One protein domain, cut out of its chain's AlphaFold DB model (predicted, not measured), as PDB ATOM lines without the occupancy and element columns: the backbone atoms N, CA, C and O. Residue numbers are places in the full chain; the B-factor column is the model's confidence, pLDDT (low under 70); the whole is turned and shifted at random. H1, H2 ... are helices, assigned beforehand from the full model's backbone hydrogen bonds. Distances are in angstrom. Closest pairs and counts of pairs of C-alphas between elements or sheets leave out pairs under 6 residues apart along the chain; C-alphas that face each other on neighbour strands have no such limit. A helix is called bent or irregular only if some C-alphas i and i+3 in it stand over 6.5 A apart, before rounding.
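What this domain is: This is residues 9 to 137 of the 1024 residues of the protein "F-box domain-containing protein" of Xylaria multiplex (UniProt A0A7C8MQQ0). Two long helices, H5 and H8, lie side by side and run the same way; short H3 crosses H5 near the domain's middle. H1 and H2 pack on H4 at one end of the longest axis, while H7 folds against H8 and small H6 packs on H5. The printed part has 129 residues with eight named helices, H1 to H8 in chain order, and no named strand: all helix, packing mostly crossed. It is compact, radius of gyration of the C-alphas 14.6 A, and only just elongated, spanning 47 by 31 by 24 A.

Where its parts are: H5, residues 63 to 84, measures 30.9 A from C-alpha 63 at (129.013, 200.998, 151.099); it is irregular, C-alphas 64 and 67 being 7.7 A apart, with a kink of 26 degrees near residue 70. H8, residues 117 to 136, measures 28.9 A and ends at (108.514, 175.296, 154.301). The others are H1, residues 9 to 19; H2, 22 to 30; H3, 34 to 41; H4, 46 to 54; H6, 88 to 92; and H7, 101 to 111.

How they stand to each other: H5 and H8 touch at a shallow tilt of 18 degrees, closest C-alphas Leu 76 and Leu 128, 5.8 A. With residues 69 to 73 alone H5 touches H3, about perpendicular at 88 degrees, closest C-alphas Leu 41 and Glu 70, 6.6 A. H3 and H4 form a helical hairpin. H1 and H8 are apart. Each O i to N i+4 pair is within hydrogen-bond range in H3, H4, H6, H7 and H8; H1 has 6 of 7, H2 3 of 5, H5 16 of 18.

The domain as a whole: The C-alphas farthest apart, Glu 23 and Gly 137, are 47.3 A apart. The printed part has no cut and no long link. Mean pLDDT of the printed part is 72.5; 46 residues are under 70, among them 90 to 101.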
ATOM      1  N   LEU A   9     138.126 177.016 153.274       59.59
ATOM      2  CA  LEU A   9     138.870 177.758 152.290       59.59
ATOM      3  C   LEU A   9     138.557 179.251 152.420       59.59
ATOM      4  O   LEU A   9     139.421 179.982 152.880       59.59
ATOM      5  N   LEU A  10     137.338 179.718 152.127       68.12
ATOM      6  CA  LEU A  10     136.968 181.148 152.207       68.12
ATOM      7  C   LEU A  10     137.367 181.830 153.527       68.12
ATOM      8  O   LEU A  10     137.847 182.962 153.496       68.12
ATOM      9  N   VAL A  11     137.226 181.145 154.665       74.00
ATOM     10  CA  VAL A  11     137.676 181.649 155.978       74.00
ATOM     11  C   VAL A  11     139.175 181.909 155.982       74.00
ATOM     12  O   VAL A  11     139.620 182.980 156.390       74.00
ATOM     13  N   ARG A  12     139.955 180.946 155.492       69.25
ATOM     14  CA  ARG A  12     141.406 181.050 155.423       69.25
ATOM     15  C   ARG A  12     141.843 182.161 154.463       69.25
ATOM     16  O   ARG A  12     142.788 182.872 154.777       69.25
ATOM     17  N   ILE A  13     141.154 182.383 153.338       68.38
ATOM     18  CA  ILE A  13     141.478 183.532 152.469       68.38
ATOM     19  C   ILE A  13     141.142 184.849 153.147       68.38
ATOM     20  O   ILE A  13     141.958 185.759 153.078       68.38
ATOM     21  N   ALA A  14     139.969 184.975 153.768       76.75
ATOM     22  CA  ALA A  14     139.594 186.211 154.445       76.75
ATOM     23  C   ALA A  14     140.644 186.591 155.501       76.75
ATOM     24  O   ALA A  14     141.176 187.698 155.464       76.75
ATOM     25  N   GLN A  15     141.041 185.620 156.332       77.38
ATOM     26  CA  GLN A  15     142.102 185.779 157.330       77.38
ATOM     27  C   GLN A  15     143.431 186.208 156.708       77.38
ATOM     28  O   GLN A  15     144.098 187.097 157.223       77.38
ATOM     29  N   HIS A  16     143.818 185.612 155.584       68.19
ATOM     30  CA  HIS A  16     145.060 185.966 154.914       68.19
ATOM     31  C   HIS A  16     145.016 187.348 154.248       68.19
ATOM     32  O   HIS A  16     145.959 188.121 154.387       68.19
ATOM     33  N   LEU A  17     143.920 187.701 153.573       72.00
ATOM     34  CA  LEU A  17     143.737 189.031 152.988       72.00
ATOM     35  C   LEU A  17     143.744 190.123 154.062       72.00
ATOM     36  O   LEU A  17     144.261 191.205 153.816       72.00
ATOM     37  N   GLU A  18     143.247 189.844 155.268       77.62
ATOM     38  CA  GLU A  18     143.311 190.780 156.400       77.62
ATOM     39  C   GLU A  18     144.735 191.111 156.856       77.62
ATOM     40  O   GLU A  18     144.969 192.197 157.398       77.62
ATOM     41  N   THR A  19     145.694 190.214 156.618       73.75
ATOM     42  CA  THR A  19     147.105 190.468 156.939       73.75
ATOM     43  C   THR A  19     147.790 191.388 155.927       73.75
ATOM     44  O   THR A  19     148.839 191.955 156.234       73.75
ATOM     45  N   LEU A  20     147.192 191.597 154.748       60.06
ATOM     46  CA  LEU A  20     147.792 192.375 153.668       60.06
ATOM     47  C   LEU A  20     147.494 193.887 153.772       60.06
ATOM     48  O   LEU A  20     146.452 194.294 154.294       60.06
ATOM     49  N   PRO A  21     148.400 194.745 153.262       57.38
ATOM     50  CA  PRO A  21     148.124 196.158 153.021       57.38
ATOM     51  C   PRO A  21     146.949 196.372 152.056       57.38
ATOM     52  O   PRO A  21     146.684 195.543 151.186       57.38
ATOM     53  N   PHE A  22     146.244 197.497 152.203       60.69
ATOM     54  CA  PHE A  22     144.997 197.787 151.481       60.69
ATOM     55  C   PHE A  22     145.213 197.832 149.960       60.69
ATOM     56  O   PHE A  22     144.399 197.338 149.182       60.69
ATOM     57  N   GLU A  23     146.376 198.335 149.559       58.53
ATOM     58  CA  GLU A  23     146.865 198.482 148.191       58.53
ATOM     59  C   GLU A  23     147.042 197.129 147.479       58.53
ATOM     60  O   GLU A  23     146.965 197.056 146.255       58.53
ATOM     61  N   LEU A  24     147.250 196.043 148.233       55.00
ATOM     62  CA  LEU A  24     147.367 194.680 147.697       55.00
ATOM     63  C   LEU A  24     146.035 193.917 147.715       55.00
ATOM     64  O   LEU A  24     145.885 192.924 147.002       55.00
ATOM     65  N   ILE A  25     145.059 194.384 148.497       67.69
ATOM     66  CA  ILE A  25     143.700 193.828 148.538       67.69
ATOM     67  C   ILE A  25     142.871 194.362 147.358       67.69
ATOM     68  O   ILE A  25     142.066 193.627 146.783       67.69
ATOM     69  N   GLU A  26     143.084 195.622 146.967       68.25
ATOM     70  CA  GLU A  26     142.309 196.311 145.926       68.25
ATOM     71  C   GLU A  26     142.255 195.553 144.579       68.25
ATOM     72  O   GLU A  26     141.153 195.325 144.071       68.25
ATOM     73  N   PRO A  27     143.373 195.049 144.017       61.81
ATOM     74  CA  PRO A  27     143.341 194.327 142.744       61.81
ATOM     75  C   PRO A  27     142.570 193.003 142.828       61.81
ATOM     76  O   PRO A  27     141.930 192.604 141.859       61.81
ATOM     77  N   VAL A  28     142.593 192.339 143.990       66.31
ATOM     78  CA  VAL A  28     141.852 191.091 144.225       66.31
ATOM     79  C   VAL A  28     140.353 191.368 144.257       66.31
ATOM     80  O   VAL A  28     139.581 190.650 143.627       66.31
ATOM     81  N   LEU A  29     139.929 192.430 144.951       74.44
ATOM     82  CA  LEU A  29     138.517 192.807 145.052       74.44
ATOM     83  C   LEU A  29     137.936 193.288 143.720       74.44
ATOM     84  O   LEU A  29     136.755 193.046 143.461       74.44
ATOM     85  N   LYS A  30     138.742 193.937 142.871       75.12
ATOM     86  CA  LYS A  30     138.327 194.412 141.544       75.12
ATOM     87  C   LYS A  30     137.782 193.295 140.657       75.12
ATOM     88  O   LYS A  30     136.820 193.533 139.928       75.12
ATOM     89  N   ASP A  31     138.361 192.106 140.758       69.44
ATOM     90  CA  ASP A  31     138.099 190.982 139.862       69.44
ATOM     91  C   ASP A  31     137.027 190.009 140.391       69.44
ATOM     92  O   ASP A  31     136.650 189.058 139.707       69.44
ATOM     93  N   LEU A  32     136.487 190.237 141.594       74.00
ATOM     94  CA  LEU A  32     135.408 189.408 142.131       74.00
ATOM     95  C   LEU A  32     134.057 189.706 141.454       74.00
ATOM     96  O   LEU A  32     133.800 190.804 140.958       74.00
ATOM     97  N   THR A  33     133.161 188.720 141.470       78.44
ATOM     98  CA  THR A  33     131.726 188.916 141.207       78.44
ATOM     99  C   THR A  33     131.015 189.318 142.502       78.44
ATOM    100  O   THR A  33     131.524 189.063 143.599       78.44
ATOM    101  N   LEU A  34     129.809 189.898 142.408       78.56
ATOM    102  CA  LEU A  34     129.054 190.350 143.590       78.56
ATOM    103  C   LEU A  34     128.847 189.226 144.617       78.56
ATOM    104  O   LEU A  34     129.019 189.440 145.813       78.56
ATOM    105  N   LEU A  35     128.522 188.014 144.155       77.75
ATOM    106  CA  LEU A  35     128.287 186.876 145.046       77.75
ATOM    107  C   LEU A  35     129.549 186.480 145.821       77.75
ATOM    108  O   LEU A  35     129.464 186.139 146.997       77.75
ATOM    109  N   ARG A  36     130.728 186.564 145.191       78.06
ATOM    110  CA  ARG A  36     131.998 186.260 145.864       78.06
ATOM    111  C   ARG A  36     132.454 187.363 146.797       78.06
ATOM    112  O   ARG A  36     133.007 187.054 147.847       78.06
ATOM    113  N   ALA A  37     132.179 188.620 146.461       81.62
ATOM    114  CA  ALA A  37     132.386 189.725 147.388       81.62
ATOM    115  C   ALA A  37     131.529 189.549 148.657       81.62
ATOM    116  O   ALA A  37     132.036 189.734 149.759       81.62
ATOM    117  N   LEU A  38     130.271 189.111 148.519       83.56
ATOM    118  CA  LEU A  38     129.383 188.808 149.649       83.56
ATOM    119  C   LEU A  38     129.805 187.544 150.430       83.56
ATOM    120  O   LEU A  38     129.777 187.552 151.663       83.56
ATOM    121  N   ASP A  39     130.250 186.477 149.751       81.62
ATOM    122  CA  ASP A  39     130.820 185.279 150.399       81.62
ATOM    123  C   ASP A  39     132.045 185.646 151.248       81.62
ATOM    124  O   ASP A  39     132.134 185.257 152.415       81.62
ATOM    125  N   LEU A  40     132.961 186.443 150.688       81.25
ATOM    126  CA  LEU A  40     134.159 186.910 151.377       81.25
ATOM    127  C   LEU A  40     133.805 187.839 152.547       81.25
ATOM    128  O   LEU A  40     134.351 187.681 153.636       81.25
ATOM    129  N   LEU A  41     132.837 188.743 152.358       83.94
ATOM    130  CA  LEU A  41     132.341 189.651 153.393       83.94
ATOM    131  C   LEU A  41     131.810 188.900 154.623       83.94
ATOM    132  O   LEU A  41     132.129 189.274 155.748       83.94
ATOM    133  N   SER A  42     131.083 187.794 154.421       79.19
ATOM    134  CA  SER A  42     130.555 186.959 155.516       79.19
ATOM    135  C   SER A  42     131.644 186.299 156.381       79.19
ATOM    136  O   SER A  42     131.382 185.832 157.497       79.19
ATOM    137  N   CYS A  43     132.882 186.250 155.879       80.38
ATOM    138  CA  CYS A  43     134.051 185.686 156.551       80.38
ATOM    139  C   CYS A  43     135.083 186.747 156.967       80.38
ATOM    140  O   CYS A  43     135.990 186.408 157.718       80.38
ATOM    141  N   ALA A  44     134.931 187.996 156.518       82.56
ATOM    142  CA  ALA A  44     135.896 189.072 156.705       82.56
ATOM    143  C   ALA A  44     135.908 189.622 158.139       82.56
ATOM    144  O   ALA A  44     134.870 189.770 158.782       82.56
ATOM    145  N   GLY A  45     137.079 190.002 158.620       81.06
ATOM    146  CA  GLY A  45     137.339 190.841 159.782       81.06
ATOM    147  C   GLY A  45     137.331 192.326 159.418       81.06
ATOM    148  O   GLY A  45     137.044 192.710 158.282       81.06
ATOM    149  N   GLN A  46     137.606 193.188 160.397       81.69
ATOM    150  CA  GLN A  46     137.338 194.629 160.295       81.69
ATOM    151  C   GLN A  46     138.053 195.304 159.113       81.69
ATOM    152  O   GLN A  46     137.427 196.041 158.355       81.69
ATOM    153  N   ARG A  47     139.335 194.989 158.896       78.50
ATOM    154  CA  ARG A  47     140.143 195.604 157.834       78.50
ATOM    155  C   ARG A  47     139.654 195.244 156.430       78.50
ATOM    156  O   ARG A  47     139.504 196.118 155.583       78.50
ATOM    157  N   LEU A  48     139.380 193.964 156.179       81.88
ATOM    158  CA  LEU A  48     138.882 193.505 154.880       81.88
ATOM    159  C   LEU A  48     137.445 193.989 154.627       81.88
ATOM    160  O   LEU A  48     137.108 194.324 153.493       81.88
ATOM    161  N   ARG A  49     136.614 194.109 155.674       86.25
ATOM    162  CA  ARG A  49     135.296 194.763 155.576       86.25
ATOM    163  C   ARG A  49     135.418 196.217 155.145       86.25
ATOM    164  O   ARG A  49     134.679 196.637 154.262       86.25
ATOM    165  N   GLU A  50     136.339 196.976 155.736       83.75
ATOM    166  CA  GLU A  50     136.608 198.362 155.336       83.75
ATOM    167  C   GLU A  50     137.155 198.427 153.902       83.75
ATOM    168  O   GLU A  50     136.711 199.265 153.118       83.75
ATOM    169  N   ALA A  51     138.006 197.476 153.505       82.06
ATOM    170  CA  ALA A  51     138.476 197.359 152.127       82.06
ATOM    171  C   ALA A  51     137.348 197.138 151.124       82.06
ATOM    172  O   ALA A  51     137.241 197.871 150.145       82.06
ATOM    173  N   ILE A  52     136.441 196.207 151.406       84.69
ATOM    174  CA  ILE A  52     135.254 195.969 150.580       84.69
ATOM    175  C   ILE A  52     134.313 197.187 150.601       84.69
ATOM    176  O   ILE A  52     133.766 197.559 149.561       84.69
ATOM    177  N   ARG A  53     134.144 197.836 151.761       85.00
ATOM    178  CA  ARG A  53     133.271 199.008 151.942       85.00
ATOM    179  C   ARG A  53     133.720 200.206 151.112       85.00
ATOM    180  O   ARG A  53     132.854 200.888 150.571       85.00
ATOM    181  N   TYR A  54     135.023 200.467 151.013       81.88
ATOM    182  CA  TYR A  54     135.563 201.658 150.342       81.88
ATOM    183  C   TYR A  54     136.129 201.394 148.940       81.88
ATOM    184  O   TYR A  54     136.442 202.343 148.225       81.88
ATOM    185  N   HIS A  55     136.204 200.134 148.500       83.81
ATOM    186  CA  HIS A  55     136.657 199.788 147.153       83.81
ATOM    187  C   HIS A  55     135.792 200.456 146.071       83.81
ATOM    188  O   HIS A  55     134.569 200.328 146.083       83.81
ATOM    189  N   SER A  56     136.414 201.098 145.079       76.25
ATOM    190  CA  SER A  56     135.748 201.913 144.044       76.25
ATOM    191  C   SER A  56     134.556 201.228 143.346       76.25
ATOM    192  O   SER A  56     133.524 201.863 143.114       76.25
ATOM    193  N   ARG A  57     134.661 199.919 143.079       78.19
ATOM    194  CA  ARG A  57     133.582 199.083 142.512       78.19
ATOM    195  C   ARG A  57     132.487 198.720 143.525       78.19
ATOM    196  O   ARG A  57     131.306 198.754 143.191       78.19
ATOM    197  N   TRP A  58     132.859 198.377 144.762       83.94
ATOM    198  CA  TRP A  58     131.941 197.788 145.748       83.94
ATOM    199  C   TRP A  58     131.319 198.812 146.694       83.94
ATOM    200  O   TRP A  58     130.188 198.617 147.121       83.94
ATOM    201  N   ALA A  59     131.965 199.948 146.949       80.88
ATOM    202  CA  ALA A  59     131.440 201.046 147.764       80.88
ATOM    203  C   ALA A  59     130.095 201.586 147.250       80.88
ATOM    204  O   ALA A  59     129.230 202.019 148.021       80.88
ATOM    205  N   ARG A  60     129.891 201.519 145.930       75.44
ATOM    206  CA  ARG A  60     128.655 201.938 145.258       75.44
ATOM    207  C   ARG A  60     127.504 200.945 145.427       75.44
ATOM    208  O   ARG A  60     126.356 201.372 145.376       75.44
ATOM    209  N   VAL A  61     127.800 199.671 145.691       76.50
ATOM    210  CA  VAL A  61     126.816 198.582 145.838       76.50
ATOM    211  C   VAL A  61     126.590 198.208 147.308       76.50
ATOM    212  O   VAL A  61     125.450 198.032 147.727       76.50
ATOM    213  N   LEU A  62     127.664 198.130 148.094       80.19
ATOM    214  CA  LEU A  62     127.676 197.719 149.497       80.19
ATOM    215  C   LEU A  62     127.735 198.944 150.427       80.19
ATOM    216  O   LEU A  62     126.786 199.205 151.155       80.19
ATOM    217  N   GLY A  63     128.802 199.752 150.336       77.75
ATOM    218  CA  GLY A  63     129.013 200.998 151.099       77.75
ATOM    219  C   GLY A  63     128.496 200.977 152.548       77.75
ATOM    220  O   GLY A  63     128.808 200.055 153.296       77.75
ATOM    221  N   ASP A  64     127.711 201.981 152.950       80.69
ATOM    222  CA  ASP A  64     127.223 202.099 154.338       80.69
ATOM    223  C   ASP A  64     126.259 200.975 154.766       80.69
ATOM    224  O   ASP A  64     126.217 200.616 155.941       80.69
ATOM    225  N   GLU A  65     125.568 200.339 153.814       79.88
ATOM    226  CA  GLU A  65     124.592 199.259 154.060       79.88
ATOM    227  C   GLU A  65     125.230 197.858 154.069       79.88
ATOM    228  O   GLU A  65     124.543 196.832 154.046       79.88
ATOM    229  N   ILE A  66     126.564 197.781 154.100       83.94
ATOM    230  CA  ILE A  66     127.320 196.521 154.049       83.94
ATOM    231  C   ILE A  66     126.896 195.525 155.142       83.94
ATOM    232  O   ILE A  66     126.898 194.320 154.900       83.94
ATOM    233  N   ASN A  67     126.473 196.020 156.309       82.19
ATOM    234  CA  ASN A  67     126.024 195.188 157.427       82.19
ATOM    235  C   ASN A  67     124.660 194.532 157.145       82.19
ATOM    236  O   ASN A  67     124.457 193.365 157.476       82.19
ATOM    237  N   GLU A  68     123.727 195.263 156.525       82.12
ATOM    238  CA  GLU A  68     122.408 194.726 156.160       82.12
ATOM    239  C   GLU A  68     122.556 193.656 155.066       82.12
ATOM    240  O   GLU A  68     121.980 192.571 155.160       82.12
ATOM    241  N   LEU A  69     123.417 193.911 154.079       82.19
ATOM    242  CA  LEU A  69     123.717 192.967 152.999       82.19
ATOM    243  C   LEU A  69     124.440 191.708 153.493       82.19
ATOM    244  O   LEU A  69     124.093 190.603 153.072       82.19
ATOM    245  N   GLU A  70     125.400 191.843 154.410       83.56
ATOM    246  CA  GLU A  70     126.054 190.698 155.052       83.56
ATOM    247  C   GLU A  70     125.048 189.849 155.838       83.56
ATOM    248  O   GLU A  70     125.090 188.618 155.765       83.56
ATOM    249  N   CYS A  71     124.119 190.488 156.554       80.19
ATOM    250  CA  CYS A  71     123.080 189.802 157.318       80.19
ATOM    251  C   CYS A  71     122.149 188.984 156.408       80.19
ATOM    252  O   CYS A  71     121.945 187.786 156.639       80.19
ATOM    253  N   LEU A  72     121.642 189.591 155.328       80.19
ATOM    254  CA  LEU A  72     120.788 188.915 154.344       80.19
ATOM    255  C   LEU A  72     121.520 187.754 153.658       80.19
ATOM    256  O   LEU A  72     120.983 186.647 153.558       80.19
ATOM    257  N   TRP A  73     122.772 187.972 153.246       84.62
ATOM    258  CA  TRP A  73     123.589 186.945 152.596       84.62
ATOM    259  C   TRP A  73     123.904 185.769 153.525       84.62
ATOM    260  O   TRP A  73     123.783 184.601 153.146       84.62
ATOM    261  N   THR A  74     124.249 186.063 154.778       80.19
ATOM    262  CA  THR A  74     124.509 185.042 155.799       80.19
ATOM    263  C   THR A  74     123.251 184.221 156.081       80.19
ATOM    264  O   THR A  74     123.333 182.996 156.183       80.19
ATOM    265  N   SER A  75     122.085 184.865 156.134       77.94
ATOM    266  CA  SER A  75     120.791 184.202 156.346       77.94
ATOM    267  C   SER A  75     120.420 183.269 155.187       77.94
ATOM    268  O   SER A  75     120.006 182.129 155.414       77.94
ATOM    269  N   LEU A  76     120.652 183.691 153.939       78.31
ATOM    270  CA  LEU A  76     120.487 182.852 152.744       78.31
ATOM    271  C   LEU A  76     121.394 181.615 152.776       78.31
ATOM    272  O   LEU A  76     120.941 180.499 152.507       78.31
ATOM    273  N   ASN A  77     122.665 181.798 153.138       77.25
ATOM    274  CA  ASN A  77     123.629 180.703 153.245       77.25
ATOM    275  C   ASN A  77     123.289 179.734 154.384       77.25
ATOM    276  O   ASN A  77     123.388 178.525 154.189       77.25
ATOM    277  N   GLN A  78     122.824 180.226 155.537       74.75
ATOM    278  CA  GLN A  78     122.321 179.379 156.626       74.75
ATOM    279  C   GLN A  78     121.139 178.521 156.170       74.75
ATOM    280  O   GLN A  78     121.122 177.305 156.381       74.75
ATOM    281  N   LEU A  79     120.173 179.129 155.485       72.38
ATOM    282  CA  LEU A  79     119.005 178.432 154.960       72.38
ATOM    283  C   LEU A  79     119.385 177.347 153.940       72.38
ATOM    284  O   LEU A  79     118.911 176.214 154.002       72.38
ATOM    285  N   ALA A  80     120.288 177.664 153.016       72.62
ATOM    286  CA  ALA A  80     120.777 176.695 152.045       72.62
ATOM    287  C   ALA A  80     121.581 175.566 152.701       72.62
ATOM    288  O   ALA A  80     121.408 174.397 152.353       72.62
ATOM    289  N   TRP A  81     122.416 175.887 153.690       69.00
ATOM    290  CA  TRP A  81     123.228 174.897 154.389       69.00
ATOM    291  C   TRP A  81     122.370 173.932 155.201       69.00
ATOM    292  O   TRP A  81     122.607 172.724 155.190       69.00
ATOM    293  N   THR A  82     121.343 174.440 155.877       62.06
ATOM    294  CA  THR A  82     120.416 173.598 156.641       62.06
ATOM    295  C   THR A  82     119.634 172.636 155.749       62.06
ATOM    296  O   THR A  82     119.435 171.486 156.147       62.06
ATOM    297  N   GLN A  83     119.252 173.053 154.537       60.38
ATOM    298  CA  GLN A  83     118.486 172.215 153.612       60.38
ATOM    299  C   GLN A  83     119.357 171.273 152.766       60.38
ATOM    300  O   GLN A  83     119.016 170.104 152.591       60.38
ATOM    301  N   TYR A  84     120.476 171.764 152.235       63.12
ATOM    302  CA  TYR A  84     121.252 171.075 151.199       63.12
ATOM    303  C   TYR A  84     122.674 170.717 151.626       63.12
ATOM    304  O   TYR A  84     123.389 170.090 150.845       63.12
ATOM    305  N   ARG A  85     123.100 171.115 152.835       65.56
ATOM    306  CA  ARG A  85     124.496 171.004 153.304       65.56
ATOM    307  C   ARG A  85     125.493 171.641 152.335       65.56
ATOM    308  O   ARG A  85     126.599 171.146 152.152       65.56
ATOM    309  N   ARG A  86     125.057 172.713 151.671       65.94
ATOM    310  CA  ARG A  86     125.836 173.483 150.703       65.94
ATOM    311  C   ARG A  86     125.489 174.969 150.820       65.94
ATOM    312  O   ARG A  86     124.346 175.275 151.168       65.94
ATOM    313  N   PRO A  87     126.421 175.885 150.509       70.25
ATOM    314  CA  PRO A  87     126.138 177.314 150.425       70.25
ATOM    315  C   PRO A  87     125.065 177.607 149.371       70.25
ATOM    316  O   PRO A  87     124.909 176.865 148.396       70.25
ATOM    317  N   TRP A  88     124.343 178.711 149.537       75.19
ATOM    318  CA  TRP A  88     123.200 179.075 148.694       75.19
ATOM    319  C   TRP A  88     123.568 179.192 147.213       75.19
ATOM    320  O   TRP A  88     122.828 178.722 146.343       75.19
ATOM    321  N   THR A  89     124.763 179.708 146.928       70.44
ATOM    322  CA  THR A  89     125.330 179.812 145.577       70.44
ATOM    323  C   THR A  89     125.447 178.459 144.876       70.44
ATOM    324  O   THR A  89     125.086 178.338 143.709       70.44
ATOM    325  N   GLN A  90     125.864 177.411 145.589       66.31
ATOM    326  CA  GLN A  90     126.002 176.060 145.035       66.31
ATOM    327  C   GLN A  90     124.650 175.374 144.822       66.31
ATOM    328  O   GLN A  90     124.486 174.587 143.891       66.31
ATOM    329  N   VAL A  91     123.672 175.670 145.676       65.06
ATOM    330  CA  VAL A  91     122.314 175.118 145.578       65.06
ATOM    331  C   VAL A  91     121.582 175.678 144.360       65.06
ATOM    332  O   VAL A  91     120.895 174.946 143.648       65.06
ATOM    333  N   LYS A  92     121.713 176.983 144.112       63.12
ATOM    334  CA  LYS A  92     120.985 177.683 143.045       63.12
ATOM    335  C   LYS A  92     121.742 177.736 141.715       63.12
ATOM    336  O   LYS A  92     121.140 178.146 140.726       63.12
ATOM    337  N   ALA A  93     122.985 177.245 141.659       50.28
ATOM    338  CA  ALA A  93     123.857 177.238 140.477       50.28
ATOM    339  C   ALA A  93     123.196 176.708 139.183       50.28
ATOM    340  O   ALA A  93     123.537 177.164 138.097       50.28
ATOM    341  N   TYR A  94     122.208 175.809 139.281       38.72
ATOM    342  CA  TYR A  94     121.485 175.244 138.130       38.72
ATOM    343  C   TYR A  94     120.269 176.059 137.638       38.72
ATOM    344  O   TYR A  94     119.729 175.747 136.582       38.72
ATOM    345  N   ARG A  95     119.791 177.077 138.375       44.19
ATOM    346  CA  ARG A  95     118.616 177.900 137.989       44.19
ATOM    347  C   ARG A  95     118.969 179.246 137.348       44.19
ATOM    348  O   ARG A  95     118.062 179.962 136.935       44.19
ATOM    349  N   PHE A  96     120.250 179.594 137.240       49.19
ATOM    350  CA  PHE A  96     120.695 180.899 136.728       49.19
ATOM    351  C   PHE A  96     120.760 181.003 135.197       49.19
ATOM    352  O   PHE A  96     121.425 181.881 134.656       49.19
ATOM    353  N   GLU A  97     119.997 180.182 134.476       41.62
ATOM    354  CA  GLU A  97     119.760 180.398 133.049       41.62
ATOM    355  C   GLU A  97     118.599 181.394 132.857       41.62
ATOM    356  O   GLU A  97     117.464 181.051 132.550       41.62
ATOM    357  N   SER A  98     118.930 182.680 133.012       47.31
ATOM    358  CA  SER A  98     118.366 183.841 132.286       47.31
ATOM    359  C   SER A  98     116.947 184.394 132.547       47.31
ATOM    360  O   SER A  98     116.594 185.359 131.874       47.31
ATOM    361  N   ILE A  99     116.133 183.906 133.499       46.53
ATOM    362  CA  ILE A  99     114.706 184.349 133.576       46.53
ATOM    363  C   ILE A  99     114.252 184.947 134.940       46.53
ATOM    364  O   ILE A  99     113.210 185.597 134.999       46.53
ATOM    365  N   GLY A 100     115.027 184.823 136.030       59.38
ATOM    366  CA  GLY A 100     114.651 185.321 137.376       59.38
ATOM    367  C   GLY A 100     115.255 186.678 137.786       59.38
ATOM    368  O   GLY A 100     116.286 187.085 137.249       59.38
ATOM    369  N   ASP A 101     114.653 187.353 138.775       66.12
ATOM    370  CA  ASP A 101     115.055 188.698 139.238       66.12
ATOM    371  C   ASP A 101     116.499 188.757 139.753       66.12
ATOM    372  O   ASP A 101     117.240 189.666 139.385       66.12
ATOM    373  N   MET A 102     116.957 187.735 140.485       71.88
ATOM    374  CA  MET A 102     118.351 187.659 140.934       71.88
ATOM    375  C   MET A 102     119.340 187.436 139.779       71.88
ATOM    376  O   MET A 102     120.435 187.988 139.785       71.88
ATOM    377  N   GLY A 103     118.952 186.673 138.752       68.94
ATOM    378  CA  GLY A 103     119.773 186.482 137.552       68.94
ATOM    379  C   GLY A 103     119.899 187.765 136.725       68.94
ATOM    380  O   GLY A 103     120.987 188.083 136.248       68.94
ATOM    381  N   ARG A 104     118.809 188.540 136.613       71.19
ATOM    382  CA  ARG A 104     118.833 189.885 136.014       71.19
ATOM    383  C   ARG A 104     119.701 190.843 136.822       71.19
ATOM    384  O   ARG A 104     120.521 191.524 136.218       71.19
ATOM    385  N   LEU A 105     119.579 190.845 138.151       75.50
ATOM    386  CA  LEU A 105     120.412 191.671 139.023       75.50
ATOM    387  C   LEU A 105     121.897 191.334 138.850       75.50
ATOM    388  O   LEU A 105     122.695 192.235 138.629       75.50
ATOM    389  N   MET A 106     122.269 190.050 138.881       72.31
ATOM    390  CA  MET A 106     123.657 189.609 138.683       72.31
ATOM    391  C   MET A 106     124.203 190.043 137.323       72.31
ATOM    392  O   MET A 106     125.265 190.653 137.253       72.31
ATOM    393  N   TYR A 107     123.442 189.806 136.251       69.88
ATOM    394  CA  TYR A 107     123.829 190.235 134.909       69.88
ATOM    395  C   TYR A 107     123.999 191.754 134.815       69.88
ATOM    396  O   TYR A 107     124.912 192.234 134.148       69.88
ATOM    397  N   GLN A 108     123.137 192.522 135.482       70.94
ATOM    398  CA  GLN A 108     123.233 193.972 135.459       70.94
ATOM    399  C   GLN A 108     124.418 194.483 136.295       70.94
ATOM    400  O   GLN A 108     125.107 195.379 135.820       70.94
ATOM    401  N   VAL A 109     124.684 193.927 137.487       73.25
ATOM    402  CA  VAL A 109     125.810 194.333 138.362       73.25
ATOM    403  C   VAL A 109     127.154 194.010 137.705       73.25
ATOM    404  O   VAL A 109     128.113 194.767 137.845       73.25
ATOM    405  N   ASP A 110     127.224 192.896 136.973       65.19
ATOM    406  CA  ASP A 110     128.452 192.469 136.302       65.19
ATOM    407  C   ASP A 110     128.686 193.197 134.963       65.19
ATOM    408  O   ASP A 110     129.833 193.292 134.530       65.19
ATOM    409  N   LYS A 111     127.638 193.733 134.314       64.50
ATOM    410  CA  LYS A 111     127.732 194.373 132.983       64.50
ATOM    411  C   LYS A 111     127.632 195.902 132.987       64.50
ATOM    412  O   LYS A 111     128.211 196.539 132.110       64.50
ATOM    413  N   TYR A 112     126.887 196.495 133.915       57.62
ATOM    414  CA  TYR A 112     126.647 197.937 133.978       57.62
ATOM    415  C   TYR A 112     127.198 198.502 135.289       57.62
ATOM    416  O   TYR A 112     126.938 197.975 136.366       57.62
ATOM    417  N   GLU A 113     127.929 199.616 135.221       54.81
ATOM    418  CA  GLU A 113     128.594 200.222 136.387       54.81
ATOM    419  C   GLU A 113     127.641 200.892 137.403       54.81
ATOM    420  O   GLU A 113     128.108 201.479 138.385       54.81
ATOM    421  N   TRP A 114     126.316 200.831 137.209       56.72
ATOM    422  CA  TRP A 114     125.366 201.540 138.069       56.72
ATOM    423  C   TRP A 114     124.066 200.776 138.349       56.72
ATOM    424  O   TRP A 114     123.199 200.656 137.485       56.72
ATOM    425  N   ILE A 115     123.911 200.328 139.602       68.31
ATOM    426  CA  ILE A 115     122.662 199.822 140.193       68.31
ATOM    427  C   ILE A 115     122.543 200.373 141.613       68.31
ATOM    428  O   ILE A 115     123.501 200.343 142.384       68.31
ATOM    429  N   GLY A 116     121.362 200.880 141.975       68.88
ATOM    430  CA  GLY A 116     121.118 201.434 143.307       68.88
ATOM    431  C   GLY A 116     121.113 200.367 144.410       68.88
ATOM    432  O   GLY A 116     120.423 199.355 144.295       68.88
ATOM    433  N   LYS A 117     121.805 200.634 145.527       76.69
ATOM    434  CA  LYS A 117     121.933 199.740 146.703       76.69
ATOM    435  C   LYS A 117     120.594 199.179 147.208       76.69
ATOM    436  O   LYS A 117     120.477 197.989 147.482       76.69
ATOM    437  N   ARG A 118     119.548 200.018 147.242       79.50
ATOM    438  CA  ARG A 118     118.187 199.619 147.655       79.50
ATOM    439  C   ARG A 118     117.591 198.510 146.783       79.50
ATOM    440  O   ARG A 118     116.848 197.678 147.290       79.50
ATOM    441  N   HIS A 119     117.922 198.479 145.492       81.44
ATOM    442  CA  HIS A 119     117.444 197.441 144.580       81.44
ATOM    443  C   HIS A 119     118.107 196.085 144.871       81.44
ATOM    444  O   HIS A 119     117.435 195.056 144.852       81.44
ATOM    445  N   VAL A 120     119.398 196.091 145.225       81.69
ATOM    446  CA  VAL A 120     120.147 194.883 145.617       81.69
ATOM    447  C   VAL A 120     119.589 194.294 146.912       81.69
ATOM    448  O   VAL A 120     119.292 193.102 146.957       81.69
ATOM    449  N   ILE A 121     119.371 195.134 147.930       83.06
ATOM    450  CA  ILE A 121     118.781 194.726 149.217       83.06
ATOM    451  C   ILE A 121     117.380 194.143 149.003       83.06
ATOM    452  O   ILE A 121     117.104 193.031 149.441       83.06
ATOM    453  N   SER A 122     116.520 194.853 148.265       82.12
ATOM    454  CA  SER A 122     115.151 194.414 147.964       82.12
ATOM    455  C   SER A 122     115.109 193.063 147.234       82.12
ATOM    456  O   SER A 122     114.294 192.208 147.569       82.12
ATOM    457  N   THR A 123     116.019 192.835 146.285       82.62
ATOM    458  CA  THR A 123     116.086 191.571 145.533       82.62
ATOM    459  C   THR A 123     116.591 190.409 146.396       82.62
ATOM    460  O   THR A 123     116.045 189.309 146.320       82.62
ATOM    461  N   LEU A 124     117.609 190.636 147.237       81.19
ATOM    462  CA  LEU A 124     118.127 189.614 148.157       81.19
ATOM    463  C   LEU A 124     117.107 189.247 149.240       81.19
ATOM    464  O   LEU A 124     116.949 188.065 149.544       81.19
ATOM    465  N   ASP A 125     116.384 190.231 149.775       81.19
ATOM    466  CA  ASP A 125     115.293 190.002 150.726       81.19
ATOM    467  C   ASP A 125     114.166 189.177 150.085       81.19
ATOM    468  O   ASP A 125     113.737 188.162 150.637       81.19
ATOM    469  N   GLN A 126     113.761 189.516 148.856       79.75
ATOM    470  CA  GLN A 126     112.754 188.755 148.114       79.75
ATOM    471  C   GLN A 126     113.189 187.306 147.842       79.75
ATOM    472  O   GLN A 126     112.367 186.387 147.917       79.75
ATOM    473  N   GLU A 127     114.469 187.071 147.537       81.12
ATOM    474  CA  GLU A 127     115.007 185.717 147.358       81.12
ATOM    475  C   GLU A 127     115.105 184.930 148.662       81.12
ATOM    476  O   GLU A 127     114.870 183.716 148.664       81.12
ATOM    477  N   LEU A 128     115.410 185.596 149.779       78.75
ATOM    478  CA  LEU A 128     115.379 184.985 151.104       78.75
ATOM    479  C   LEU A 128     113.957 184.537 151.436       78.75
ATOM    480  O   LEU A 128     113.749 183.360 151.723       78.75
ATOM    481  N   GLN A 129     112.971 185.418 151.267       75.81
ATOM    482  CA  GLN A 129     111.556 185.096 151.459       75.81
ATOM    483  C   GLN A 129     111.105 183.932 150.566       75.81
ATOM    484  O   GLN A 129     110.572 182.940 151.058       75.81
ATOM    485  N   ASN A 130     111.392 183.980 149.260       75.62
ATOM    486  CA  ASN A 130     111.027 182.907 148.328       75.62
ATOM    487  C   ASN A 130     111.702 181.573 148.672       75.62
ATOM    488  O   ASN A 130     111.087 180.510 148.542       75.62
ATOM    489  N   SER A 131     112.966 181.609 149.099       74.50
ATOM    490  CA  SER A 131     113.706 180.412 149.505       74.50
ATOM    491  C   SER A 131     113.124 179.809 150.783       74.50
ATOM    492  O   SER A 131     113.007 178.588 150.870       74.50
ATOM    493  N   ILE A 132     112.678 180.641 151.727       73.56
ATOM    494  CA  ILE A 132     112.013 180.204 152.960       73.56
ATOM    495  C   ILE A 132     110.643 179.613 152.649       73.56
ATOM    496  O   ILE A 132     110.366 178.491 153.060       73.56
ATOM    497  N   PHE A 133     109.821 180.304 151.860       75.00
ATOM    498  CA  PHE A 133     108.510 179.812 151.440       75.00
ATOM    499  C   PHE A 133     108.612 178.483 150.691       75.00
ATOM    500  O   PHE A 133     107.870 177.548 150.979       75.00
ATOM    501  N   THR A 134     109.603 178.337 149.811       69.69
ATOM    502  CA  THR A 134     109.854 177.061 149.130       69.69
ATOM    503  C   THR A 134     110.251 175.963 150.118       69.69
ATOM    504  O   THR A 134     109.779 174.833 150.002       69.69
ATOM    505  N   LEU A 135     111.115 176.276 151.086       68.50
ATOM    506  CA  LEU A 135     111.609 175.313 152.069       68.50
ATOM    507  C   LEU A 135     110.508 174.801 152.993       68.50
ATOM    508  O   LEU A 135     110.445 173.605 153.270       68.50
ATOM    509  N   ILE A 136     109.640 175.693 153.460       66.56
ATOM    510  CA  ILE A 136     108.514 175.296 154.301       66.56
ATOM    511  C   ILE A 136     107.429 174.587 153.483       66.56
ATOM    512  O   ILE A 136     106.584 173.933 154.065       66.56
ATOM    513  N   GLY A 137     107.472 174.624 152.148       66.19
ATOM    514  CA  GLY A 137     106.520 173.916 151.294       66.19
ATOM    515  C   GLY A 137     105.314 174.764 150.890       66.19
ATOM    516  O   GLY A 137     104.214 174.232 150.759       66.19
TER     517      GLY A 137